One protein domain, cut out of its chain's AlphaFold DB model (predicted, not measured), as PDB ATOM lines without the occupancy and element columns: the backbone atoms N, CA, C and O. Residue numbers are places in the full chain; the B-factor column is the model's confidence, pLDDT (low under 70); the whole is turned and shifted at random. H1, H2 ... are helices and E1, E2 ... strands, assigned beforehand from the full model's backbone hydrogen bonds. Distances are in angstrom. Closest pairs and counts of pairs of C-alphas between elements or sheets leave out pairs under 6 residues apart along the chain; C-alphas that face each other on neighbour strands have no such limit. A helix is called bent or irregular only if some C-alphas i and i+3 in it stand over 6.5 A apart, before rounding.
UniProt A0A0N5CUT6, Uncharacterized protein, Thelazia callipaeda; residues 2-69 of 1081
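This is residues 2 to 69 of the 1081 residues of an uncharacterized protein of Thelazia callipaeda (UniProt A0A0N5CUT6). A slim, strongly twisted sheet of three strands, E1, E2 and E3, makes one end of an elongated shape, and helix H2 continues the long axis past the sheet to the other end. A long loop, residues 19 to 34, swings out from the short helix H1 and returns to the sheet at E2, while H1 itself only grazes the sheet. The printed part has 68 residues, with three named strands and two named helices in the order E1, H1, E2, E3, H2; the sheet order is E1, E2, E3, antiparallel throughout, and the class is mixed, helices and strands. The whole is only just compact, close to loose, with a radius of gyration of the C-alphas of 13.1 A and spans of 43 by 23 by 16 A.

E1, residues 8 to 12, is an edge strand and the antiparallel neighbour of E2, residues 35 to 42, with 143 degrees between their directions. N 9 and O 41 are 2.8 A apart and N 41 and O 9 are 3.0 A apart, both within hydrogen-bond range. E2 is the inner strand. A tight link leads from E1 to H1, residues 15 to 18, whose closest C-alpha pair with E2 is Gly 18 and Cys 37, 5.7 A apart. E3, residues 48 to 54, is the other edge strand and forms a hairpin with E2, antiparallel at 142 degrees; N 38 and O 51 are within hydrogen-bond range at 2.8 A, and N 53 and O 36 at 3.0 A. H2, residues 57 to 69, is not on the sheet and is apart from E1, E2 and H1. In H2, 8 of 9 O i to N i+4 pairs are within hydrogen-bond range; H1, with four residues, is too short for such a pair.

E1 begins at C-alpha 8, (64.060, 81.091, 140.083), and is 12.9 A long from first to last C-alpha. H1 measures 5.0 A, E2 20.4 A and E3 17.9 A. E2 begins at C-alpha 35, (70.378, 92.933, 151.958). H2 is 17.3 A long and ends at C-alpha 69, (69.235, 96.166, 171.145); it is irregular, with C-alphas 66 and 69 standing 7.2 A apart.

The two C-alphas farthest apart are those of His 44 and Ala 69, at 43.2 A. The printed part has no cut. The link from H1 to E2, 16 residues, is long; the links E1 to H1, E2 to E3 and E3 to H2 are tight. The mean pLDDT of the printed part is 80.1, with values under 70 at residues 2 to 8, 43 to 47 and 68 to 69.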
ATOM      1  N   LEU A   2      61.480  81.696 146.531       55.44
ATOM      2  CA  LEU A   2      61.227  81.917 145.104       55.44
ATOM      3  C   LEU A   2      61.449  83.405 144.805       55.44
ATOM      4  O   LEU A   2      61.233  84.235 145.688       55.44
ATOM      5  N   SER A   3      61.909  83.729 143.599       58.41
ATOM      6  CA  SER A   3      61.924  85.108 143.101       58.41
ATOM      7  C   SER A   3      60.497  85.636 142.903       58.41
ATOM      8  O   SER A   3      59.545  84.857 142.829       58.41
ATOM      9  N   GLN A   4      60.344  86.956 142.767       55.09
ATOM     10  CA  GLN A   4      59.063  87.611 142.461       55.09
ATOM     11  C   GLN A   4      58.450  87.120 141.133       55.09
ATOM     12  O   GLN A   4      57.238  87.173 140.960       55.09
ATOM     13  N   THR A   5      59.268  86.582 140.222       58.41
ATOM     14  CA  THR A   5      58.836  85.942 138.964       58.41
ATOM     15  C   THR A   5      58.374  84.487 139.126       58.41
ATOM     16  O   THR A   5      57.957  83.868 138.152       58.41
ATOM     17  N   GLY A   6      58.507  83.891 140.317       59.22
ATOM     18  CA  GLY A   6      58.161  82.494 140.613       59.22
ATOM     19  C   GLY A   6      59.086  81.423 140.010       59.22
ATOM     20  O   GLY A   6      59.085  80.291 140.490       59.22
ATOM     21  N   THR A   7      59.893  81.757 138.999       61.72
ATOM     22  CA  THR A   7      60.698  80.800 138.216       61.72
ATOM     23  C   THR A   7      62.024  80.400 138.863       61.72
ATOM     24  O   THR A   7      62.420  79.239 138.763       61.72
ATOM     25  N   THR A   8      62.714  81.325 139.536       66.50
ATOM     26  CA  THR A   8      64.060  81.091 140.083       66.50
ATOM     27  C   THR A   8      64.052  80.900 141.603       66.50
ATOM     28  O   THR A   8      63.225  81.455 142.337       66.50
ATOM     29  N   ARG A   9      64.982  80.080 142.108       78.62
ATOM     30  CA  ARG A   9      65.179  79.810 143.540       78.62
ATOM     31  C   ARG A   9      66.376  80.591 144.073       78.62
ATOM     32  O   ARG A   9      67.524  80.228 143.831       78.62
ATOM     33  N   LEU A  10      66.103  81.616 144.875       84.19
ATOM     34  CA  LEU A  10      67.112  82.370 145.618       84.19
ATOM     35  C   LEU A  10      67.552  81.599 146.872       84.19
ATOM     36  O   LEU A  10      66.724  81.257 147.727       84.19
ATOM     37  N   LYS A  11      68.857  81.366 147.021       88.31
ATOM     38  CA  LYS A  11      69.492  80.814 148.224       88.31
ATOM     39  C   LYS A  11      70.575  81.779 148.713       88.31
ATOM     40  O   LYS A  11      71.603  81.921 148.059       88.31
ATOM     41  N   PHE A  12      70.357  82.405 149.867       90.50
ATOM     42  CA  PHE A  12      71.376  83.228 150.527       90.50
ATOM     43  C   PHE A  12      72.655  82.424 150.796       90.50
ATOM     44  O   PHE A  12      72.592  81.229 151.113       90.50
ATOM     45  N   LEU A  13      73.804  83.074 150.622       89.44
ATOM     46  CA  LEU A  13      75.108  82.491 150.919       89.44
ATOM     47  C   LEU A  13      75.291  82.362 152.445       89.44
ATOM     48  O   LEU A  13      74.797  83.212 153.189       89.44
ATOM     49  N   PRO A  14      75.982  81.320 152.942       85.94
ATOM     50  CA  PRO A  14      76.382  81.255 154.344       85.94
ATOM     51  C   PRO A  14      77.372  82.383 154.673       85.94
ATOM     52  O   PRO A  14      78.113  82.828 153.801       85.94
ATOM     53  N   GLU A  15      77.430  82.788 155.942       80.75
ATOM     54  CA  GLU A  15      78.221  83.923 156.456       80.75
ATOM     55  C   GLU A  15      79.655  84.005 155.893       80.75
ATOM     56  O   GLU A  15      80.092  85.073 155.482       80.75
ATOM     57  N   ILE A  16      80.357  82.871 155.787       83.25
ATOM     58  CA  ILE A  16      81.739  82.798 155.277       83.25
ATOM     59  C   ILE A  16      81.829  83.094 153.768       83.25
ATOM     60  O   ILE A  16      82.765  83.758 153.338       83.25
ATOM     61  N   GLU A  17      80.874  82.615 152.965       85.06
ATOM     62  CA  GLU A  17      80.823  82.869 151.513       85.06
ATOM     63  C   GLU A  17      80.270  84.276 151.218       85.06
ATOM     64  O   GLU A  17      80.714  84.945 150.286       85.06
ATOM     65  N   GLY A  18      79.327  84.750 152.043       84.50
ATOM     66  CA  GLY A  18      78.782  86.108 151.987       84.50
ATOM     67  C   GLY A  18      79.802  87.185 152.370       84.50
ATOM     68  O   GLY A  18      79.829  88.234 151.739       84.50
ATOM     69  N   ALA A  19      80.694  86.908 153.327       80.81
ATOM     70  CA  ALA A  19      81.796  87.800 153.702       80.81
ATOM     71  C   ALA A  19      82.880  87.951 152.612       80.81
ATOM     72  O   ALA A  19      83.761  88.796 152.742       80.81
ATOM     73  N   THR A  20      82.823  87.147 151.546       85.19
ATOM     74  CA  THR A  20      83.678  87.252 150.349       85.19
ATOM     75  C   THR A  20      82.894  87.705 149.110       85.19
ATOM     76  O   THR A  20      83.244  87.332 147.990       85.19
ATOM     77  N   CYS A  21      81.778  88.417 149.296       86.75
ATOM     78  CA  CYS A  21      80.851  88.765 148.223       86.75
ATOM     79  C   CYS A  21      80.671  90.280 148.049       86.75
ATOM     80  O   CYS A  21      79.725  90.880 148.559       86.75
ATOM     81  N   ASP A  22      81.515  90.861 147.201       89.38
ATOM     82  CA  ASP A  22      81.573  92.294 146.862       89.38
ATOM     83  C   ASP A  22      80.343  92.813 146.068       89.38
ATOM     84  O   ASP A  22      80.367  93.900 145.494       89.38
ATOM     85  N   MET A  23      79.263  92.025 145.968       89.06
ATOM     86  CA  MET A  23      78.031  92.392 145.252       89.06
ATOM     87  C   MET A  23      77.057  93.205 146.111       89.06
ATOM     88  O   MET A  23      76.185  93.872 145.554       89.06
ATOM     89  N   CYS A  24      77.158  93.125 147.442       91.38
ATOM     90  CA  CYS A  24      76.393  93.968 148.363       91.38
ATOM     91  C   CYS A  24      77.229  95.174 148.819       91.38
ATOM     92  O   CYS A  24      78.447  95.049 148.934       91.38
ATOM     93  N   PRO A  25      76.600  96.325 149.125       86.50
ATOM     94  CA  PRO A  25      77.304  97.440 149.748       86.50
ATOM     95  C   PRO A  25      77.815  97.047 151.141       86.50
ATOM     96  O   PRO A  25      77.117  96.362 151.891       86.50
ATOM     97  N   GLU A  26      79.007  97.518 151.510       82.44
ATOM     98  CA  GLU A  26      79.497  97.399 152.884       82.44
ATOM     99  C   GLU A  26      78.630  98.255 153.821       82.44
ATOM    100  O   GLU A  26      78.580  99.480 153.712       82.44
ATOM    101  N   VAL A  27      77.938  97.595 154.751       83.38
ATOM    102  CA  VAL A  27      77.144  98.237 155.807       83.38
ATOM    103  C   VAL A  27      78.019  98.389 157.050       83.38
ATOM    104  O   VAL A  27      78.766  97.470 157.400       83.38
ATOM    105  N   SER A  28      77.962  99.538 157.734       79.75
ATOM    106  CA  SER A  28      78.831  99.763 158.893       79.75
ATOM    107  C   SER A  28      78.495  98.804 160.041       79.75
ATOM    108  O   SER A  28      77.346  98.412 160.228       79.75
ATOM    109  N   HIS A  29      79.470  98.480 160.899       73.62
ATOM    110  CA  HIS A  29      79.269  97.611 162.076       73.62
ATOM    111  C   HIS A  29      78.279  98.150 163.142       73.62
ATOM    112  O   HIS A  29      78.194  97.589 164.237       73.62
ATOM    113  N   ARG A  30      77.575  99.257 162.877       76.62
ATOM    114  CA  ARG A  30      76.507  99.813 163.725       76.62
ATOM    115  C   ARG A  30      75.125  99.717 163.088       76.62
ATOM    116  O   ARG A  30      74.134  99.857 163.797       76.62
ATOM    117  N   GLU A  31      75.065  99.496 161.782       82.31
ATOM    118  CA  GLU A  31      73.835  99.420 161.007       82.31
ATOM    119  C   GLU A  31      73.505  97.954 160.720       82.31
ATOM    120  O   GLU A  31      74.378  97.089 160.633       82.31
ATOM    121  N   LEU A  32      72.214  97.655 160.619       85.06
ATOM    122  CA  LEU A  32      71.740  96.313 160.306       85.06
ATOM    123  C   LEU A  32      71.672  96.154 158.783       85.06
ATOM    124  O   LEU A  32      71.053  96.994 158.131       85.06
ATOM    125  N   PRO A  33      72.280  95.107 158.196       85.38
ATOM    126  CA  PRO A  33      72.196  94.895 156.760       85.38
ATOM    127  C   PRO A  33      70.757  94.551 156.370       85.38
ATOM    128  O   PRO A  33      70.157  93.634 156.925       85.38
ATOM    129  N   GLU A  34      70.215  95.275 155.391       87.62
ATOM    130  CA  GLU A  34      68.878  95.018 154.829       87.62
ATOM    131  C   GLU A  34      68.927  94.151 153.560       87.62
ATOM    132  O   GLU A  34      67.896  93.750 153.022       87.62
ATOM    133  N   ALA A  35      70.130  93.809 153.094       90.81
ATOM    134  CA  ALA A  35      70.378  92.933 151.958       90.81
ATOM    135  C   ALA A  35      71.587  92.024 152.224       90.81
ATOM    136  O   ALA A  35      72.467  92.353 153.020       90.81
ATOM    137  N   ALA A  36      71.626  90.872 151.558       91.62
ATOM    138  CA  ALA A  36      72.715  89.908 151.645       91.62
ATOM    139  C   ALA A  36      72.916  89.196 150.302       91.62
ATOM    140  O   ALA A  36      71.990  89.076 149.496       91.62
ATOM    141  N   CYS A  37      74.124  88.688 150.055       93.44
ATOM    142  CA  CYS A  37      74.388  87.957 148.824       93.44
ATOM    143  C   CYS A  37      73.600  86.646 148.762       93.44
ATOM    144  O   CYS A  37      73.652  85.813 149.671       93.44
ATOM    145  N   ALA A  38      72.920  86.436 147.639       92.12
ATOM    146  CA  ALA A  38      72.230  85.203 147.320       92.12
ATOM    147  C   ALA A  38      72.674  84.655 145.967       92.12
ATOM    148  O   ALA A  38      72.877  85.381 144.993       92.12
ATOM    149  N   LYS A  39      72.770  83.331 145.924       90.69
ATOM    150  CA  LYS A  39      72.839  82.542 144.708       90.69
ATOM    151  C   LYS A  39      71.423  82.344 144.178       90.69
ATOM    152  O   LYS A  39      70.602  81.685 144.817       90.69
ATOM    153  N   GLU A  40      71.159  82.884 143.003       84.62
ATOM    154  CA  GLU A  40      70.028  82.496 142.176       84.62
ATOM    155  C   GLU A  40      70.323  81.151 141.496       84.62
ATOM    156  O   GLU A  40      71.461  80.863 141.110       84.62
ATOM    157  N   VAL A  41      69.295  80.309 141.409       79.06
ATOM    158  CA  VAL A  41      69.296  79.033 140.690       79.06
ATOM    159  C   VAL A  41      68.039  79.011 139.827       79.06
ATOM    160  O   VAL A  41      66.929  78.999 140.370       79.06
ATOM    161  N   ASP A  42      68.195  79.033 138.505       72.19
ATOM    162  CA  ASP A  42      67.078  78.785 137.589       72.19
ATOM    163  C   ASP A  42      66.666  77.303 137.670       72.19
ATOM    164  O   ASP A  42      67.459  76.425 138.016       72.19
ATOM    165  N   ALA A  43      65.399  77.016 137.391       64.12
ATOM    166  CA  ALA A  43      64.890  75.655 137.303       64.12
ATOM    167  C   ALA A  43      65.313  74.935 136.005       64.12
ATOM    168  O   ALA A  43      65.268  73.705 135.972       64.12
ATOM    169  N   HIS A  44      65.708  75.672 134.956       63.31
ATOM    170  CA  HIS A  44      65.939  75.127 133.609       63.31
ATOM    171  C   HIS A  44      67.401  75.130 133.159       63.31
ATOM    172  O   HIS A  44      67.802  74.227 132.426       63.31
ATOM    173  N   ASP A  45      68.201  76.101 133.603       57.31
ATOM    174  CA  ASP A  45      69.645  76.134 133.361       57.31
ATOM    175  C   ASP A  45      70.394  76.208 134.693       57.31
ATOM    176  O   ASP A  45      70.047  76.976 135.590       57.31
ATOM    177  N   ASN A  46      71.458  75.419 134.830       60.31
ATOM    178  CA  ASN A  46      72.190  75.214 136.083       60.31
ATOM    179  C   ASN A  46      73.163  76.375 136.387       60.31
ATOM    180  O   ASN A  46      74.210  76.192 137.014       60.31
ATOM    181  N   SER A  47      72.828  77.567 135.887       56.28
ATOM    182  CA  SER A  47      73.594  78.796 136.018       56.28
ATOM    183  C   SER A  47      73.583  79.296 137.467       56.28
ATOM    184  O   SER A  47      72.639  79.094 138.233       56.28
ATOM    185  N   ILE A  48      74.697  79.901 137.875       75.25
ATOM    186  CA  ILE A  48      74.970  80.270 139.266       75.25
ATOM    187  C   ILE A  48      75.182  81.779 139.303       75.25
ATOM    188  O   ILE A  48      76.316  82.255 139.269       75.25
ATOM    189  N   ARG A  49      74.088  82.544 139.341       84.00
ATOM    190  CA  ARG A  49      74.175  84.002 139.453       84.00
ATOM    191  C   ARG A  49      74.195  84.401 140.922       84.00
ATOM    192  O   ARG A  49      73.194  84.269 141.621       84.00
ATOM    193  N   ILE A  50      75.337  84.886 141.398       89.81
ATOM    194  CA  ILE A  50      75.416  85.560 142.696       89.81
ATOM    195  C   ILE A  50      74.982  87.016 142.493       89.81
ATOM    196  O   ILE A  50      75.371  87.657 141.518       89.81
ATOM    197  N   SER A  51      74.140  87.521 143.388       89.31
ATOM    198  CA  SER A  51      73.668  88.909 143.403       89.31
ATOM    199  C   SER A  51      73.372  89.344 144.836       89.31
ATOM    200  O   SER A  51      73.091  88.499 145.689       89.31
ATOM    201  N   CYS A  52      73.414  90.646 145.117       93.31
ATOM    202  CA  CYS A  52      72.842  91.154 146.359       93.31
ATOM    203  C   CYS A  52      71.313  91.096 146.270       93.31
ATOM    204  O   CYS A  52      70.739  91.531 145.273       93.31
ATOM    205  N   GLN A  53      70.662  90.541 147.290       93.12
ATOM    206  CA  GLN A  53      69.207  90.415 147.365       93.12
ATOM    207  C   GLN A  53      68.712  90.964 148.707       93.12
ATOM    208  O   GLN A  53      69.391  90.763 149.720       93.12
ATOM    209  N   PRO A  54      67.550  91.644 148.751       91.88
ATOM    210  CA  PRO A  54      66.987  92.141 150.001       91.88
ATOM    211  C   PRO A  54      66.721  90.974 150.954       91.88
ATOM    212  O   PRO A  54      66.246  89.910 150.543       91.88
ATOM    213  N   LEU A  55      67.045  91.158 152.231       90.75
ATOM    214  CA  LEU A  55      66.788  90.145 153.243       90.75
ATOM    215  C   LEU A  55      65.276  90.018 153.478       90.75
ATOM    216  O   LEU A  55      64.572  91.028 153.520       90.75
ATOM    217  N   PRO A  56      64.750  88.793 153.662       89.12
ATOM    218  CA  PRO A  56      63.353  88.605 154.027       89.12
ATOM    219  C   PRO A  56      63.051  89.321 155.343       89.12
ATOM    220  O   PRO A  56      63.867  89.268 156.262       89.12
ATOM    221  N   GLU A  57      61.869  89.922 155.464       86.06
ATOM    222  CA  GLU A  57      61.484  90.723 156.636       86.06
ATOM    223  C   GLU A  57      61.671  89.963 157.961       86.06
ATOM    224  O   GLU A  57      62.252  90.499 158.896       86.06
ATOM    225  N   LEU A  58      61.309  88.675 158.002       85.38
ATOM    226  CA  LEU A  58      61.535  87.795 159.158       85.38
ATOM    227  C   LEU A  58      63.021  87.654 159.540       85.38
ATOM    228  O   LEU A  58      63.347  87.560 160.720       85.38
ATOM    229  N   CYS A  59      63.930  87.646 158.561       85.69
ATOM    230  CA  CYS A  59      65.373  87.577 158.798       85.69
ATOM    231  C   CYS A  59      65.940  88.938 159.217       85.69
ATOM    232  O   CYS A  59      66.771  88.996 160.120       85.69
ATOM    233  N   ALA A  60      65.479  90.032 158.603       86.06
ATOM    234  CA  ALA A  60      65.841  91.387 159.018       86.06
ATOM    235  C   ALA A  60      65.373  91.672 160.457       86.06
ATOM    236  O   ALA A  60      66.109  92.263 161.245       86.06
ATOM    237  N   GLU A  61      64.187  91.189 160.827       85.88
ATOM    238  CA  GLU A  61      63.628  91.317 162.170       85.88
ATOM    239  C   GLU A  61      64.336  90.418 163.194       85.88
ATOM    240  O   GLU A  61      64.668  90.875 164.287       85.88
ATOM    241  N   GLU A  62      64.706  89.185 162.832       84.94
ATOM    242  CA  GLU A  62      65.569  88.357 163.683       84.94
ATOM    243  C   GLU A  62      66.944  89.022 163.922       84.94
ATOM    244  O   GLU A  62      67.460  89.002 165.042       84.94
ATOM    245  N   LEU A  63      67.531  89.669 162.907       83.06
ATOM    246  CA  LEU A  63      68.767  90.442 163.064       83.06
ATOM    247  C   LEU A  63      68.561  91.680 163.956       83.06
ATOM    248  O   LEU A  63      69.380  91.921 164.848       83.06
ATOM    249  N   ARG A  64      67.458  92.425 163.792       85.25
ATOM    250  CA  ARG A  64      67.080  93.553 164.671       85.25
ATOM    251  C   ARG A  64      66.963  93.104 166.130       85.25
ATOM    252  O   ARG A  64      67.531  93.753 167.004       85.25
ATOM    253  N   GLN A  65      66.342  91.957 166.396       84.00
ATOM    254  CA  GLN A  65      66.214  91.402 167.749       84.00
ATOM    255  C   GLN A  65      67.551  90.900 168.323       84.00
ATOM    256  O   GLN A  65      67.817  91.081 169.512       84.00
ATOM    257  N   ARG A  66      68.425  90.310 167.494       77.81
ATOM    258  CA  ARG A  66      69.745  89.804 167.918       77.81
ATOM    259  C   ARG A  66      70.795  90.900 168.150       77.81
ATOM    260  O   ARG A  66      71.639  90.729 169.027       77.81
ATOM    261  N   TYR A  67      70.770  91.992 167.378       76.50
ATOM    262  CA  TYR A  67      71.858  92.988 167.345       76.50
ATOM    263  C   TYR A  67      71.407  94.451 167.537       76.50
ATOM    264  O   TYR A  67      72.188  95.266 168.036       76.50
ATOM    265  N   GLY A  68      70.155  94.790 167.211       65.38
ATOM    266  CA  GLY A  68      69.603  96.154 167.294       65.38
ATOM    267  C   GLY A  68      69.351  96.673 168.716       65.38
ATOM    268  O   GLY A  68      69.177  97.873 168.914       65.38
ATOM    269  N   ALA A  69      69.422  95.808 169.733       55.44
ATOM    270  CA  ALA A  69      69.235  96.166 171.145       55.44
ATOM    271  C   ALA A  69      70.234  97.217 171.694       55.44
ATOM    272  O   ALA A  69      70.062  97.709 172.809       55.44
TER     273      ALA A  69